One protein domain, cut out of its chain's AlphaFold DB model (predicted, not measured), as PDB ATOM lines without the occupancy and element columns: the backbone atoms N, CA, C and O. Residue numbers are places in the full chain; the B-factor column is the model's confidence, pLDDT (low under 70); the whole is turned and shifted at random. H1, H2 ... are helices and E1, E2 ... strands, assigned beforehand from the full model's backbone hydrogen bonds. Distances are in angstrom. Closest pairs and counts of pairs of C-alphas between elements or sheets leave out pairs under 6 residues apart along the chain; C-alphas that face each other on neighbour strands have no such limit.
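Overview. This is residues 2 to 102 of the 253 residues of the protein "Hypothetical conserved protein" of Candidatus Nitrosoglobus terrae (UniProt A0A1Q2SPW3). A long helical hairpin, H1 and H2, makes one end of an elongated model, and a small three-stranded sheet follows at the other, beyond the end of H2. The short helix H4 folds back from the sheet onto residues 39 to 43 of H2, while H3 only grazes the sheet; the long link from E2 to H3 makes a wide loop, and residues 70 to 76, of which 74 to 76 belong to H3, stand free. The printed part has 101 residues, with named elements in the order H1, H2, E1, E2, H3, E3, H4; the class is mostly helix. The sheet runs E2, E1, E3, antiparallel throughout. The whole is loose, with a radius of gyration of the C-alphas of 16.5 A and spans of 54 by 29 by 21 A.

Along the chain. H1, residues 4 to 21, begins at C-alpha 4 (134.782, 173.959, 169.036) and is 25.9 A long. H2, residues 26 to 45, is the longest helix at 28.3 A and ends at C-alpha 45 (142.982, 173.094, 163.297). E1 is residues 47 to 50 and E2 is residues 60 to 62. H3, residues 74 to 80, measures 9.9 A, and E3 is residues 81 to 83. H4, residues 86 to 95, measures 14.1 A and ends at C-alpha 95 (137.886, 156.117, 164.317).

Arrangement. H1 and H2 touch and form a helical hairpin, with a shallow tilt of 32 degrees, opposite ways; their closest C-alphas, of Ala 12 and Ile 33, are 5.0 A apart. H2 only grazes the sheet, with residues 41 to 45. E1 and E2 form a hairpin, antiparallel at 145 degrees, with N 49 and O 61 within hydrogen-bond range at 3.1 A. E1 and E3 are antiparallel at 135 degrees, with N 48 and O 82 at 3.0 A and N 82 and O 48 at 2.9 A. Residues 2 to 3 pair with residues 65 to 66, antiparallel. H3 only grazes the sheet, with residues 74 to 80. E2, H3 and E3 form a split strand-helix-strand unit, a strand, a helix and a strand that follow each other along the chain, with E1 between the two strands in the sheet, and its crossover is right-handed. H4 touches H2, through residues 39 to 43 of H2 alone, at a steep tilt of 41 degrees, opposite ways; the closest C-alphas, of Ile 43 and Leu 87, are 5.4 A apart. H1 and H4 are apart. In H1, H2, H3 and H4 every O i to N i+4 pair is within hydrogen-bond range.

Size, cuts and confidence. The two C-alphas farthest apart, of Asn 23 and Glu 54, are 54.9 A apart. The printed part has no cut. The link from E2 to H3, 11 residues, is long. The mean pLDDT of the printed part is 88.3, and residues 51 to 60, of which 60 belongs to E2, are under 70.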
ATOM      1  N   VAL A   2     127.413 174.473 165.954       83.62
ATOM      2  CA  VAL A   2     128.094 173.837 167.086       83.62
ATOM      3  C   VAL A   2     129.526 174.363 167.154       83.62
ATOM      4  O   VAL A   2     130.210 174.450 166.131       83.62
ATOM      5  N   THR A   3     129.961 174.790 168.336       91.31
ATOM      6  CA  THR A   3     131.266 175.439 168.525       91.31
ATOM      7  C   THR A   3     132.360 174.420 168.834       91.31
ATOM      8  O   THR A   3     132.078 173.335 169.341       91.31
ATOM      9  N   LYS A   4     133.632 174.769 168.593       92.38
ATOM     10  CA  LYS A   4     134.782 173.959 169.036       92.38
ATOM     11  C   LYS A   4     134.694 173.660 170.540       92.38
ATOM     12  O   LYS A   4     134.988 172.548 170.961       92.38
ATOM     13  N   ALA A   5     134.253 174.630 171.344       93.19
ATOM     14  CA  ALA A   5     134.094 174.460 172.787       93.19
ATOM     15  C   ALA A   5     133.049 173.388 173.140       93.19
ATOM     16  O   ALA A   5     133.301 172.565 174.019       93.19
ATOM     17  N   ASP A   6     131.925 173.342 172.419       91.50
ATOM     18  CA  ASP A   6     130.915 172.291 172.603       91.50
ATOM     19  C   ASP A   6     131.502 170.909 172.282       91.50
ATOM     20  O   ASP A   6     131.293 169.954 173.022       91.50
ATOM     21  N   PHE A   7     132.302 170.809 171.216       89.62
ATOM     22  CA  PHE A   7     132.979 169.568 170.828       89.62
ATOM     23  C   PHE A   7     133.975 169.080 171.875       89.62
ATOM     24  O   PHE A   7     133.971 167.902 172.231       89.62
ATOM     25  N   LEU A   8     134.801 169.987 172.391       94.06
ATOM     26  CA  LEU A   8     135.750 169.674 173.456       94.06
ATOM     27  C   LEU A   8     135.039 169.220 174.731       94.06
ATOM     28  O   LEU A   8     135.544 168.341 175.427       94.06
ATOM     29  N   LYS A   9     133.864 169.790 175.015       94.12
ATOM     30  CA  LYS A   9     133.023 169.357 176.129       94.12
ATOM     31  C   LYS A   9     132.481 167.946 175.903       94.12
ATOM     32  O   LYS A   9     132.683 167.101 176.761       94.12
ATOM     33  N   TYR A  10     131.877 167.660 174.747       92.25
ATOM     34  CA  TYR A  10     131.372 166.313 174.447       92.25
ATOM     35  C   TYR A  10     132.474 165.248 174.498       92.25
ATOM     36  O   TYR A  10     132.247 164.158 175.014       92.25
ATOM     37  N   ALA A  11     133.665 165.567 173.992       93.62
ATOM     38  CA  ALA A  11     134.822 164.679 174.044       93.62
ATOM     39  C   ALA A  11     135.292 164.423 175.487       93.62
ATOM     40  O   ALA A  11     135.565 163.281 175.852       93.62
ATOM     41  N   ALA A  12     135.332 165.467 176.322       94.94
ATOM     42  CA  ALA A  12     135.665 165.335 177.738       94.94
ATOM     43  C   ALA A  12     134.619 164.510 178.503       94.94
ATOM     44  O   ALA A  12     134.997 163.641 179.281       94.94
ATOM     45  N   ASP A  13     133.328 164.732 178.248       94.88
ATOM     46  CA  ASP A  13     132.239 163.981 178.882       94.88
ATOM     47  C   ASP A  13     132.329 162.482 178.529       94.88
ATOM     48  O   ASP A  13     132.258 161.637 179.419       94.88
ATOM     49  N   GLN A  14     132.593 162.134 177.258       94.12
ATOM     50  CA  GLN A  14     132.811 160.735 176.852       94.12
ATOM     51  C   GLN A  14     134.054 160.113 177.503       94.12
ATOM     52  O   GLN A  14     134.011 158.958 177.926       94.12
ATOM     53  N   ALA A  15     135.150 160.868 177.620       94.75
ATOM     54  CA  ALA A  15     136.336 160.400 178.328       94.75
ATOM     55  C   ALA A  15     136.035 160.142 179.816       94.75
ATOM     56  O   ALA A  15     136.433 159.118 180.361       94.75
ATOM     57  N   ILE A  16     135.292 161.027 180.483       94.88
ATOM     58  CA  ILE A  16     134.905 160.838 181.888       94.88
ATOM     59  C   ILE A  16     134.040 159.582 182.050       94.88
ATOM     60  O   ILE A  16     134.313 158.764 182.930       94.88
ATOM     61  N   ASP A  17     133.040 159.400 181.186       94.69
ATOM     62  CA  ASP A  17     132.165 158.225 181.211       94.69
ATOM     63  C   ASP A  17     132.958 156.923 181.033       94.69
ATOM     64  O   ASP A  17     132.750 155.955 181.770       94.69
ATOM     65  N   GLU A  18     133.897 156.896 180.087       95.62
ATOM     66  CA  GLU A  18     134.745 155.729 179.860       95.62
ATOM     67  C   GLU A  18     135.699 155.470 181.030       95.62
ATOM     68  O   GLU A  18     135.856 154.332 181.477       95.62
ATOM     69  N   ALA A  19     136.298 156.523 181.583       95.06
ATOM     70  CA  ALA A  19     137.188 156.395 182.723       95.06
ATOM     71  C   ALA A  19     136.466 155.843 183.961       95.06
ATOM     72  O   ALA A  19     137.021 155.002 184.672       95.06
ATOM     73  N   HIS A  20     135.216 156.255 184.187       95.19
ATOM     74  CA  HIS A  20     134.371 155.686 185.234       95.19
ATOM     75  C   HIS A  20     134.041 154.212 184.973       95.19
ATOM     76  O   HIS A  20     134.106 153.408 185.901       95.19
ATOM     77  N   ARG A  21     133.745 153.818 183.726       94.75
ATOM     78  CA  ARG A  21     133.511 152.401 183.376       94.75
ATOM     79  C   ARG A  21     134.728 151.523 183.649       94.75
ATOM     80  O   ARG A  21     134.573 150.373 184.055       94.75
ATOM     81  N   GLN A  22     135.922 152.061 183.432       94.69
ATOM     82  CA  GLN A  22     137.187 151.361 183.644       94.69
ATOM     83  C   GLN A  22     137.730 151.487 185.081       94.69
ATOM     84  O   GLN A  22     138.771 150.909 185.379       94.69
ATOM     85  N   ASN A  23     137.036 152.203 185.978       95.00
ATOM     86  CA  ASN A  23     137.494 152.515 187.340       95.00
ATOM     87  C   ASN A  23     138.912 153.115 187.373       95.00
ATOM     88  O   ASN A  23     139.764 152.696 188.157       95.00
ATOM     89  N   LEU A  24     139.182 154.076 186.488       95.31
ATOM     90  CA  LEU A  24     140.497 154.702 186.383       95.31
ATOM     91  C   LEU A  24     140.751 155.717 187.504       95.31
ATOM     92  O   LEU A  24     139.872 156.473 187.911       95.31
ATOM     93  N   GLU A  25     142.008 155.788 187.934       95.12
ATOM     94  CA  GLU A  25     142.486 156.790 188.889       95.12
ATOM     95  C   GLU A  25     142.431 158.216 188.306       95.12
ATOM     96  O   GLU A  25     142.634 158.393 187.099       95.12
ATOM     97  N   PRO A  26     142.285 159.273 189.135       93.94
ATOM     98  CA  PRO A  26     142.133 160.660 188.674       93.94
ATOM     99  C   PRO A  26     143.210 161.157 187.697       93.94
ATOM    100  O   PRO A  26     142.943 162.009 186.850       93.94
ATOM    101  N   ALA A  27     144.441 160.644 187.803       93.75
ATOM    102  CA  ALA A  27     145.524 160.975 186.878       93.75
ATOM    103  C   ALA A  27     145.278 160.419 185.464       93.75
ATOM    104  O   ALA A  27     145.513 161.122 184.483       93.75
ATOM    105  N   ALA A  28     144.760 159.193 185.356       93.75
ATOM    106  CA  ALA A  28     144.435 158.559 184.082       93.75
ATOM    107  C   ALA A  28     143.209 159.208 183.419       93.75
ATOM    108  O   ALA A  28     143.208 159.383 182.202       93.75
ATOM    109  N   ILE A  29     142.232 159.682 184.206       94.56
ATOM    110  CA  ILE A  29     141.091 160.462 183.684       94.56
ATOM    111  C   ILE A  29     141.581 161.704 182.927       94.56
ATOM    112  O   ILE A  29     141.127 161.985 181.819       94.56
ATOM    113  N   LYS A  30     142.551 162.438 183.491       95.88
ATOM    114  CA  LYS A  30     143.111 163.641 182.850       95.88
ATOM    115  C   LYS A  30     143.793 163.335 181.519       95.88
ATOM    116  O   LYS A  30     143.670 164.130 180.593       95.88
ATOM    117  N   ILE A  31     144.499 162.207 181.430       95.94
ATOM    118  CA  ILE A  31     145.158 161.772 180.191       95.94
ATOM    119  C   ILE A  31     144.108 161.467 179.122       95.94
ATOM    120  O   ILE A  31     144.226 161.958 178.004       95.94
ATOM    121  N   LEU A  32     143.055 160.735 179.485       95.50
ATOM    122  CA  LEU A  32     141.986 160.359 178.564       95.50
ATOM    123  C   LEU A  32     141.216 161.585 178.039       95.50
ATOM    124  O   LEU A  32     140.937 161.686 176.846       95.50
ATOM    125  N   ILE A  33     140.927 162.558 178.915       96.75
ATOM    126  CA  ILE A  33     140.323 163.841 178.519       96.75
ATOM    127  C   ILE A  33     141.246 164.593 177.557       96.75
ATOM    128  O   ILE A  33     140.776 165.087 176.533       96.75
ATOM    129  N   ALA A  34     142.543 164.682 177.868       96.44
ATOM    130  CA  ALA A  34     143.505 165.375 177.017       96.44
ATOM    131  C   ALA A  34     143.594 164.724 175.630       96.44
ATOM    132  O   ALA A  34     143.534 165.432 174.631       96.44
ATOM    133  N   GLU A  35     143.647 163.392 175.558       96.12
ATOM    134  CA  GLU A  35     143.646 162.646 174.296       96.12
ATOM    135  C   GLU A  35     142.390 162.941 173.462       96.12
ATOM    136  O   GLU A  35     142.491 163.309 172.289       96.12
ATOM    137  N   ALA A  36     141.209 162.847 174.082       95.38
ATOM    138  CA  ALA A  36     139.938 163.134 173.427       95.38
ATOM    139  C   ALA A  36     139.888 164.570 172.885       95.38
ATOM    140  O   ALA A  36     139.473 164.806 171.748       95.38
ATOM    141  N   GLN A  37     140.340 165.534 173.689       96.06
ATOM    142  CA  GLN A  37     140.380 166.940 173.309       96.06
ATOM    143  C   GLN A  37     141.362 167.182 172.166       96.06
ATOM    144  O   GLN A  37     140.969 167.807 171.187       96.06
ATOM    145  N   THR A  38     142.578 166.633 172.219       97.06
ATOM    146  CA  THR A  38     143.578 166.780 171.151       97.06
ATOM    147  C   THR A  38     143.050 166.304 169.800       97.06
ATOM    148  O   THR A  38     143.222 167.005 168.807       97.06
ATOM    149  N   ILE A  39     142.332 165.177 169.744       96.25
ATOM    150  CA  ILE A  39     141.719 164.695 168.492       96.25
ATOM    151  C   ILE A  39     140.755 165.744 167.913       96.25
ATOM    152  O   ILE A  39     140.810 166.056 166.722       96.25
ATOM    153  N   ILE A  40     139.887 166.316 168.751       95.31
ATOM    154  CA  ILE A  40     138.952 167.369 168.337       95.31
ATOM    155  C   ILE A  40     139.691 168.639 167.911       95.31
ATOM    156  O   ILE A  40     139.319 169.269 166.920       95.31
ATOM    157  N   GLU A  41     140.720 169.040 168.653       94.75
ATOM    158  CA  GLU A  41     141.521 170.210 168.313       94.75
ATOM    159  C   GLU A  41     142.177 170.056 166.951       94.75
ATOM    160  O   GLU A  41     142.069 170.968 166.135       94.75
ATOM    161  N   ASP A  42     142.762 168.896 166.678       95.19
ATOM    162  CA  ASP A  42     143.411 168.604 165.409       95.19
ATOM    163  C   ASP A  42     142.409 168.638 164.245       95.19
ATOM    164  O   ASP A  42     142.715 169.199 163.190       95.19
ATOM    165  N   ILE A  43     141.175 168.150 164.439       94.88
ATOM    166  CA  ILE A  43     140.095 168.279 163.442       94.88
ATOM    167  C   ILE A  43     139.821 169.758 163.128       94.88
ATOM    168  O   ILE A  43     139.805 170.144 161.959       94.88
ATOM    169  N   PHE A  44     139.624 170.603 164.145       94.00
ATOM    170  CA  PHE A  44     139.318 172.025 163.933       94.00
ATOM    171  C   PHE A  44     140.519 172.828 163.410       94.00
ATOM    172  O   PHE A  44     140.330 173.730 162.598       94.00
ATOM    173  N   LEU A  45     141.747 172.491 163.815       92.69
ATOM    174  CA  LEU A  45     142.982 173.094 163.297       92.69
ATOM    175  C   LEU A  45     143.210 172.758 161.819       92.69
ATOM    176  O   LEU A  45     143.752 173.572 161.069       92.69
ATOM    177  N   SER A  46     142.749 171.585 161.384       94.12
ATOM    178  CA  SER A  46     142.849 171.149 159.991       94.12
ATOM    179  C   SER A  46     141.895 171.894 159.053       94.12
ATOM    180  O   SER A  46     142.050 171.825 157.832       94.12
ATOM    181  N   ILE A  47     140.924 172.635 159.596       93.81
ATOM    182  CA  ILE A  47     139.945 173.417 158.838       93.81
ATOM    183  C   ILE A  47     140.228 174.898 159.066       93.81
ATOM    184  O   ILE A  47     140.171 175.386 160.191       93.81
ATOM    185  N   HIS A  48     140.517 175.643 158.004       90.31
ATOM    186  CA  HIS A  48     140.878 177.054 158.134       90.31
ATOM    187  C   HIS A  48     140.287 177.912 157.027       90.31
ATOM    188  O   HIS A  48     140.065 177.462 155.899       90.31
ATOM    189  N   TRP A  49     140.082 179.183 157.361       87.19
ATOM    190  CA  TRP A  49     139.780 180.213 156.383       87.19
ATOM    191  C   TRP A  49     141.082 180.789 155.832       87.19
ATOM    192  O   TRP A  49     141.934 181.282 156.571       87.19
ATOM    193  N   ALA A  50     141.242 180.750 154.514       78.25
ATOM    194  CA  ALA A  50     142.254 181.523 153.822       78.25
ATOM    195  C   ALA A  50     141.838 182.999 153.864       78.25
ATOM    196  O   ALA A  50     140.969 183.431 153.103       78.25
ATOM    197  N   THR A  51     142.448 183.779 154.756       63.16
ATOM    198  CA  THR A  51     142.273 185.234 154.749       63.16
ATOM    199  C   THR A  51     143.134 185.855 153.647       63.16
ATOM    200  O   THR A  51     144.293 185.487 153.439       63.16
ATOM    201  N   GLN A  52     142.549 186.782 152.884       54.84
ATOM    202  CA  GLN A  52     143.298 187.620 151.952       54.84
ATOM    203  C   GLN A  52     144.033 188.696 152.753       54.84
ATOM    204  O   GLN A  52     143.432 189.705 153.110       54.84
ATOM    205  N   GLN A  53     145.324 188.509 153.010       46.75
ATOM    206  CA  GLN A  53     146.218 189.639 153.259       46.75
ATOM    207  C   GLN A  53     146.881 190.056 151.940       46.75
ATOM    208  O   GLN A  53     147.168 189.219 151.082       46.75
ATOM    209  N   GLU A  54     147.035 191.369 151.741       45.91
ATOM    210  CA  GLU A  54     147.585 191.969 150.516       45.91
ATOM    211  C   GLU A  54     149.069 191.645 150.286       45.91
ATOM    212  O   GLU A  54     149.523 191.714 149.145       45.91
ATOM    213  N   ASP A  55     149.772 191.161 151.311       40.62
ATOM    214  CA  ASP A  55     151.124 190.619 151.220       40.62
ATOM    215  C   ASP A  55     151.111 189.099 151.403       40.62
ATOM    216  O   ASP A  55     150.256 188.551 152.092       40.62
ATOM    217  N   ALA A  56     152.050 188.408 150.755       45.78
ATOM    218  CA  ALA A  56     152.062 186.981 150.406       45.78
ATOM    219  C   ALA A  56     152.049 185.942 151.558       45.78
ATOM    220  O   ALA A  56     152.461 184.798 151.359       45.78
ATOM    221  N   THR A  57     151.540 186.288 152.738       43.28
ATOM    222  CA  THR A  57     151.415 185.405 153.899       43.28
ATOM    223  C   THR A  57     149.936 185.233 154.231       43.28
ATOM    224  O   THR A  57     149.309 186.106 154.820       43.28
ATOM    225  N   TYR A  58     149.347 184.109 153.823       49.44
ATOM    226  CA  TYR A  58     147.989 183.749 154.231       49.44
ATOM    227  C   TYR A  58     147.968 183.538 155.748       49.44
ATOM    228  O   TYR A  58     148.555 182.569 156.234       49.44
ATOM    229  N   SER A  59     147.283 184.406 156.494       52.59
ATOM    230  CA  SER A  59     146.931 184.088 157.877       52.59
ATOM    231  C   SER A  59     145.864 182.989 157.850       52.59
ATOM    232  O   SER A  59     144.799 183.135 157.241       52.59
ATOM    233  N   LYS A  60     146.190 181.833 158.431       65.81
ATOM    234  CA  LYS A  60     145.273 180.698 158.556       65.81
ATOM    235  C   LYS A  60     144.572 180.821 159.898       65.81
ATOM    236  O   LYS A  60     145.117 180.402 160.916       65.81
ATOM    237  N   GLU A  61     143.381 181.405 159.904       76.31
ATOM    238  CA  GLU A  61     142.544 181.350 161.098       76.31
ATOM    239  C   GLU A  61     141.861 179.981 161.132       76.31
ATOM    240  O   GLU A  61     141.100 179.627 160.222       76.31
ATOM    241  N   ALA A  62     142.202 179.185 162.147       81.69
ATOM    242  CA  ALA A  62     141.564 177.901 162.391       81.69
ATOM    243  C   ALA A  62     140.074 178.102 162.674       81.69
ATOM    244  O   ALA A  62     139.652 179.111 163.245       81.69
ATOM    245  N   LEU A  63     139.264 177.129 162.280       86.75
ATOM    246  CA  LEU A  63     137.832 177.220 162.467       86.75
ATOM    247  C   LEU A  63     137.478 177.152 163.963       86.75
ATOM    248  O   LEU A  63     137.943 176.279 164.691       86.75
ATOM    249  N   SER A  64     136.620 178.059 164.427       87.12
ATOM    250  CA  SER A  64     136.152 178.100 165.821       87.12
ATOM    251  C   SER A  64     134.772 177.467 166.022       87.12
ATOM    252  O   SER A  64     134.414 177.086 167.137       87.12
ATOM    253  N   ALA A  65     133.988 177.328 164.952       89.75
ATOM    254  CA  ALA A  65     132.669 176.712 164.972       89.75
ATOM    255  C   ALA A  65     132.327 176.104 163.613       89.75
ATOM    256  O   ALA A  65     132.669 176.662 162.570       89.75
ATOM    257  N   TRP A  66     131.606 174.985 163.632       90.62
ATOM    258  CA  TRP A  66     131.096 174.349 162.427       90.62
ATOM    259  C   TRP A  66     129.587 174.565 162.292       90.62
ATOM    260  O   TRP A  66     128.804 174.442 163.242       90.62
ATOM    261  N   ASN A  67     129.184 174.894 161.070       89.06
ATOM    262  CA  ASN A  67     127.801 175.032 160.657       89.06
ATOM    263  C   ASN A  67     127.566 174.136 159.455       89.06
ATOM    264  O   ASN A  67     128.378 174.137 158.532       89.06
ATOM    265  N   HIS A  68     126.434 173.430 159.462       89.75
ATOM    266  CA  HIS A  68     125.952 172.764 158.264       89.75
ATOM    267  C   HIS A  68     125.750 173.813 157.162       89.75
ATOM    268  O   HIS A  68     125.113 174.842 157.403       89.75
ATOM    269  N   ARG A  69     126.336 173.578 155.989       89.94
ATOM    270  CA  ARG A  69     126.504 174.590 154.941       89.94
ATOM    271  C   ARG A  69     125.366 174.592 153.930       89.94
ATOM    272  O   ARG A  69     124.796 173.570 153.558       89.94
ATOM    273  N   SER A  70     125.063 175.772 153.422       89.50
ATOM    274  CA  SER A  70     124.042 175.998 152.405       89.50
ATOM    275  C   SER A  70     124.644 176.162 151.002       89.50
ATOM    276  O   SER A  70     125.849 176.346 150.815       89.50
ATOM    277  N   LEU A  71     123.789 176.133 149.972       86.44
ATOM    278  CA  LEU A  71     124.216 176.434 148.596       86.44
ATOM    279  C   LEU A  71     124.743 177.860 148.431       86.44
ATOM    280  O   LEU A  71     125.551 178.092 147.525       86.44
ATOM    281  N   ASP A  72     124.274 178.785 149.265       88.75
ATOM    282  CA  ASP A  72     124.612 180.203 149.181       88.75
ATOM    283  C   ASP A  72     126.042 180.457 149.680       88.75
ATOM    284  O   ASP A  72     126.776 181.255 149.095       88.75
ATOM    285  N   GLU A  73     126.488 179.693 150.680       88.75
ATOM    286  CA  GLU A  73     127.851 179.753 151.228       88.75
ATOM    287  C   GLU A  73     128.885 179.078 150.321       88.75
ATOM    288  O   GLU A  73     130.047 179.481 150.290       88.75
ATOM    289  N   ARG A  74     128.463 178.102 149.508       91.25
ATOM    290  CA  ARG A  74     129.342 177.273 148.665       91.25
ATOM    291  C   ARG A  74     130.395 178.056 147.884       91.25
ATOM    292  O   ARG A  74     131.512 177.580 147.710       91.25
ATOM    293  N   GLU A  75     130.029 179.192 147.288       90.19
ATOM    294  CA  GLU A  75     130.972 179.944 146.452       90.19
ATOM    295  C   GLU A  75     132.051 180.639 147.291       90.19
ATOM    296  O   GLU A  75     133.188 180.736 146.829       90.19
ATOM    297  N   ALA A  76     131.708 181.097 148.498       89.25
ATOM    298  CA  ALA A  76     132.669 181.633 149.456       89.25
ATOM    299  C   ALA A  76     133.530 180.504 150.033       89.25
ATOM    300  O   ALA A  76     134.754 180.598 149.992       89.25
ATOM    301  N   ASP A  77     132.911 179.398 150.448       92.88
ATOM    302  CA  ASP A  77     133.619 178.240 150.994       92.88
ATOM    303  C   ASP A  77     134.592 177.649 149.976       92.88
ATOM    304  O   ASP A  77     135.756 177.426 150.278       92.88
ATOM    305  N   TRP A  78     134.179 177.495 148.718       92.50
ATOM    306  CA  TRP A  78     135.083 177.037 147.666       92.50
ATOM    307  C   TRP A  78     136.304 177.950 147.486       92.50
ATOM    308  O   TRP A  78     137.351 177.474 147.054       92.50
ATOM    309  N   ARG A  79     136.199 179.253 147.765       88.31
ATOM    310  CA  ARG A  79     137.329 180.187 147.638       88.31
ATOM    311  C   ARG A  79     138.221 180.183 148.866       88.31
ATOM    312  O   ARG A  79     139.439 180.197 148.706       88.31
ATOM    313  N   TYR A  80     137.611 180.197 150.045       87.50
ATOM    314  CA  TYR A  80     138.284 180.568 151.282       87.50
ATOM    315  C   TYR A  80     138.360 179.431 152.294       87.50
ATOM    316  O   TYR A  80     139.288 179.424 153.091       87.50
ATOM    317  N   LEU A  81     137.442 178.468 152.275       92.00
ATOM    318  CA  LEU A  81     137.504 177.324 153.177       92.00
ATOM    319  C   LEU A  81     138.508 176.300 152.642       92.00
ATOM    320  O   LEU A  81     138.466 175.902 151.475       92.00
ATOM    321  N   SER A  82     139.420 175.879 153.507       90.31
ATOM    322  CA  SER A  82     140.502 174.963 153.171       90.31
ATOM    323  C   SER A  82     140.623 173.874 154.230       90.31
ATOM    324  O   SER A  82     140.405 174.115 155.419       90.31
ATOM    325  N   PHE A  83     140.986 172.678 153.772       93.00
ATOM    326  CA  PHE A  83     141.192 171.487 154.587       93.00
ATOM    327  C   PHE A  83     142.641 171.029 154.405       93.00
ATOM    328  O   PHE A  83     143.110 170.929 153.267       93.00
ATOM    329  N   THR A  84     143.361 170.778 155.496       91.50
ATOM    330  CA  THR A  84     144.696 170.164 155.440       91.50
ATOM    331  C   THR A  84     144.592 168.640 155.382       91.50
ATOM    332  O   THR A  84     143.543 168.069 155.673       91.50
ATOM    333  N   GLN A  85     145.701 167.989 155.019       86.56
ATOM    334  CA  GLN A  85     145.837 166.524 155.058       86.56
ATOM    335  C   GLN A  85     145.800 165.965 156.491       86.56
ATOM    336  O   GLN A  85     145.661 164.759 156.697       86.56
ATOM    337  N   ASP A  86     145.944 166.827 157.498       92.62
ATOM    338  CA  ASP A  86     145.909 166.431 158.905       92.62
ATOM    339  C   ASP A  86     144.483 166.076 159.351       92.62
ATOM    340  O   ASP A  86     144.310 165.344 160.325       92.62
ATOM    341  N   LEU A  87     143.460 166.511 158.598       95.00
ATOM    342  CA  LEU A  87     142.069 166.174 158.882       95.00
ATOM    343  C   LEU A  87     141.836 164.665 158.776       95.00
ATOM    344  O   LEU A  87     141.221 164.087 159.668       95.00
ATOM    345  N   GLU A  88     142.337 164.019 157.717       94.62
ATOM    346  CA  GLU A  88     142.241 162.564 157.562       94.62
ATOM    347  C   GLU A  88     142.890 161.841 158.748       94.62
ATOM    348  O   GLU A  88     142.284 160.938 159.316       94.62
ATOM    349  N   HIS A  89     144.075 162.285 159.175       95.12
ATOM    350  CA  HIS A  89     144.815 161.682 160.287       95.12
ATOM    351  C   HIS A  89     144.117 161.886 161.641       95.12
ATOM    352  O   HIS A  89     144.123 161.001 162.499       95.12
ATOM    353  N   ALA A  90     143.513 163.055 161.867       95.75
ATOM    354  CA  ALA A  90     142.747 163.330 163.079       95.75
ATOM    355  C   ALA A  90     141.461 162.490 163.131       95.75
ATOM    356  O   ALA A  90     141.145 161.904 164.167       95.75
ATOM    357  N   VAL A  91     140.759 162.358 162.002       96.06
ATOM    358  CA  VAL A  91     139.566 161.508 161.914       96.06
ATOM    359  C   VAL A  91     139.921 160.025 162.002       96.06
ATOM    360  O   VAL A  91     139.186 159.261 162.618       96.06
ATOM    361  N   GLU A  92     141.049 159.591 161.449       95.81
ATOM    362  CA  GLU A  92     141.502 158.210 161.592       95.81
ATOM    363  C   GLU A  92     141.798 157.869 163.057       95.81
ATOM    364  O   GLU A  92     141.314 156.846 163.544       95.81
ATOM    365  N   ARG A  93     142.482 158.757 163.796       95.50
ATOM    366  CA  ARG A  93     142.644 158.613 165.252       95.50
ATOM    367  C   ARG A  93     141.296 158.525 165.958       95.50
ATOM    368  O   ARG A  93     141.094 157.597 166.725       95.50
ATOM    369  N   TYR A  94     140.348 159.407 165.636       95.81
ATOM    370  CA  TYR A  94     138.985 159.319 166.169       95.81
ATOM    371  C   TYR A  94     138.347 157.943 165.915       95.81
ATOM    372  O   TYR A  94     137.838 157.315 166.838       95.81
ATOM    373  N   LEU A  95     138.418 157.434 164.678       94.25
ATOM    374  CA  LEU A  95     137.886 156.117 164.317       94.25
ATOM    375  C   LEU A  95     138.598 154.967 165.044       94.25
ATOM    376  O   LEU A  95     137.996 153.905 165.222       94.25
ATOM    377  N   GLN A  96     139.863 155.128 165.418       94.50
ATOM    378  CA  GLN A  96     140.644 154.141 166.167       94.50
ATOM    379  C   GLN A  96     140.390 154.191 167.680       94.50
ATOM    380  O   GLN A  96     140.906 153.334 168.399       94.50
ATOM    381  N   THR A  97     139.537 155.107 168.149       94.25
ATOM    382  CA  THR A  97     139.230 155.329 169.566       94.25
ATOM    383  C   THR A  97     137.751 155.005 169.861       94.25
ATOM    384  O   THR A  97     136.936 155.918 170.004       94.25
ATOM    385  N   PRO A  98     137.353 153.710 169.971       91.75
ATOM    386  CA  PRO A  98     135.956 153.270 170.099       91.75
ATOM    387  C   PRO A  98     135.150 153.968 171.197       91.75
ATOM    388  O   PRO A  98     133.965 154.233 171.010       91.75
ATOM    389  N   TRP A  99     135.787 154.269 172.328       93.50
ATOM    390  CA  TRP A  99     135.147 154.875 173.493       93.50
ATOM    391  C   TRP A  99     134.789 156.355 173.301       93.50
ATOM    392  O   TRP A  99     133.929 156.865 174.008       93.50
ATOM    393  N   LEU A 100     135.404 157.041 172.332       93.88
ATOM    394  CA  LEU A 100     135.132 158.451 172.030       93.88
ATOM    395  C   LEU A 100     133.925 158.630 171.091       93.88
ATOM    396  O   LEU A 100     133.448 159.744 170.864       93.88
ATOM    397  N   HIS A 101     133.421 157.540 170.513       92.06
ATOM    398  CA  HIS A 101     132.311 157.600 169.576       92.06
ATOM    399  C   HIS A 101     130.991 157.930 170.271       92.06
ATOM    400  O   HIS A 101     130.504 157.179 171.113       92.06
ATOM    401  N   CYS A 102     130.338 158.996 169.817       87.88
ATOM    402  CA  CYS A 102     128.974 159.316 170.206       87.88
ATOM    403  C   CYS A 102     128.222 159.940 169.028       87.88
ATOM    404  O   CYS A 102     128.805 160.621 168.185       87.88
TER     405      CYS A 102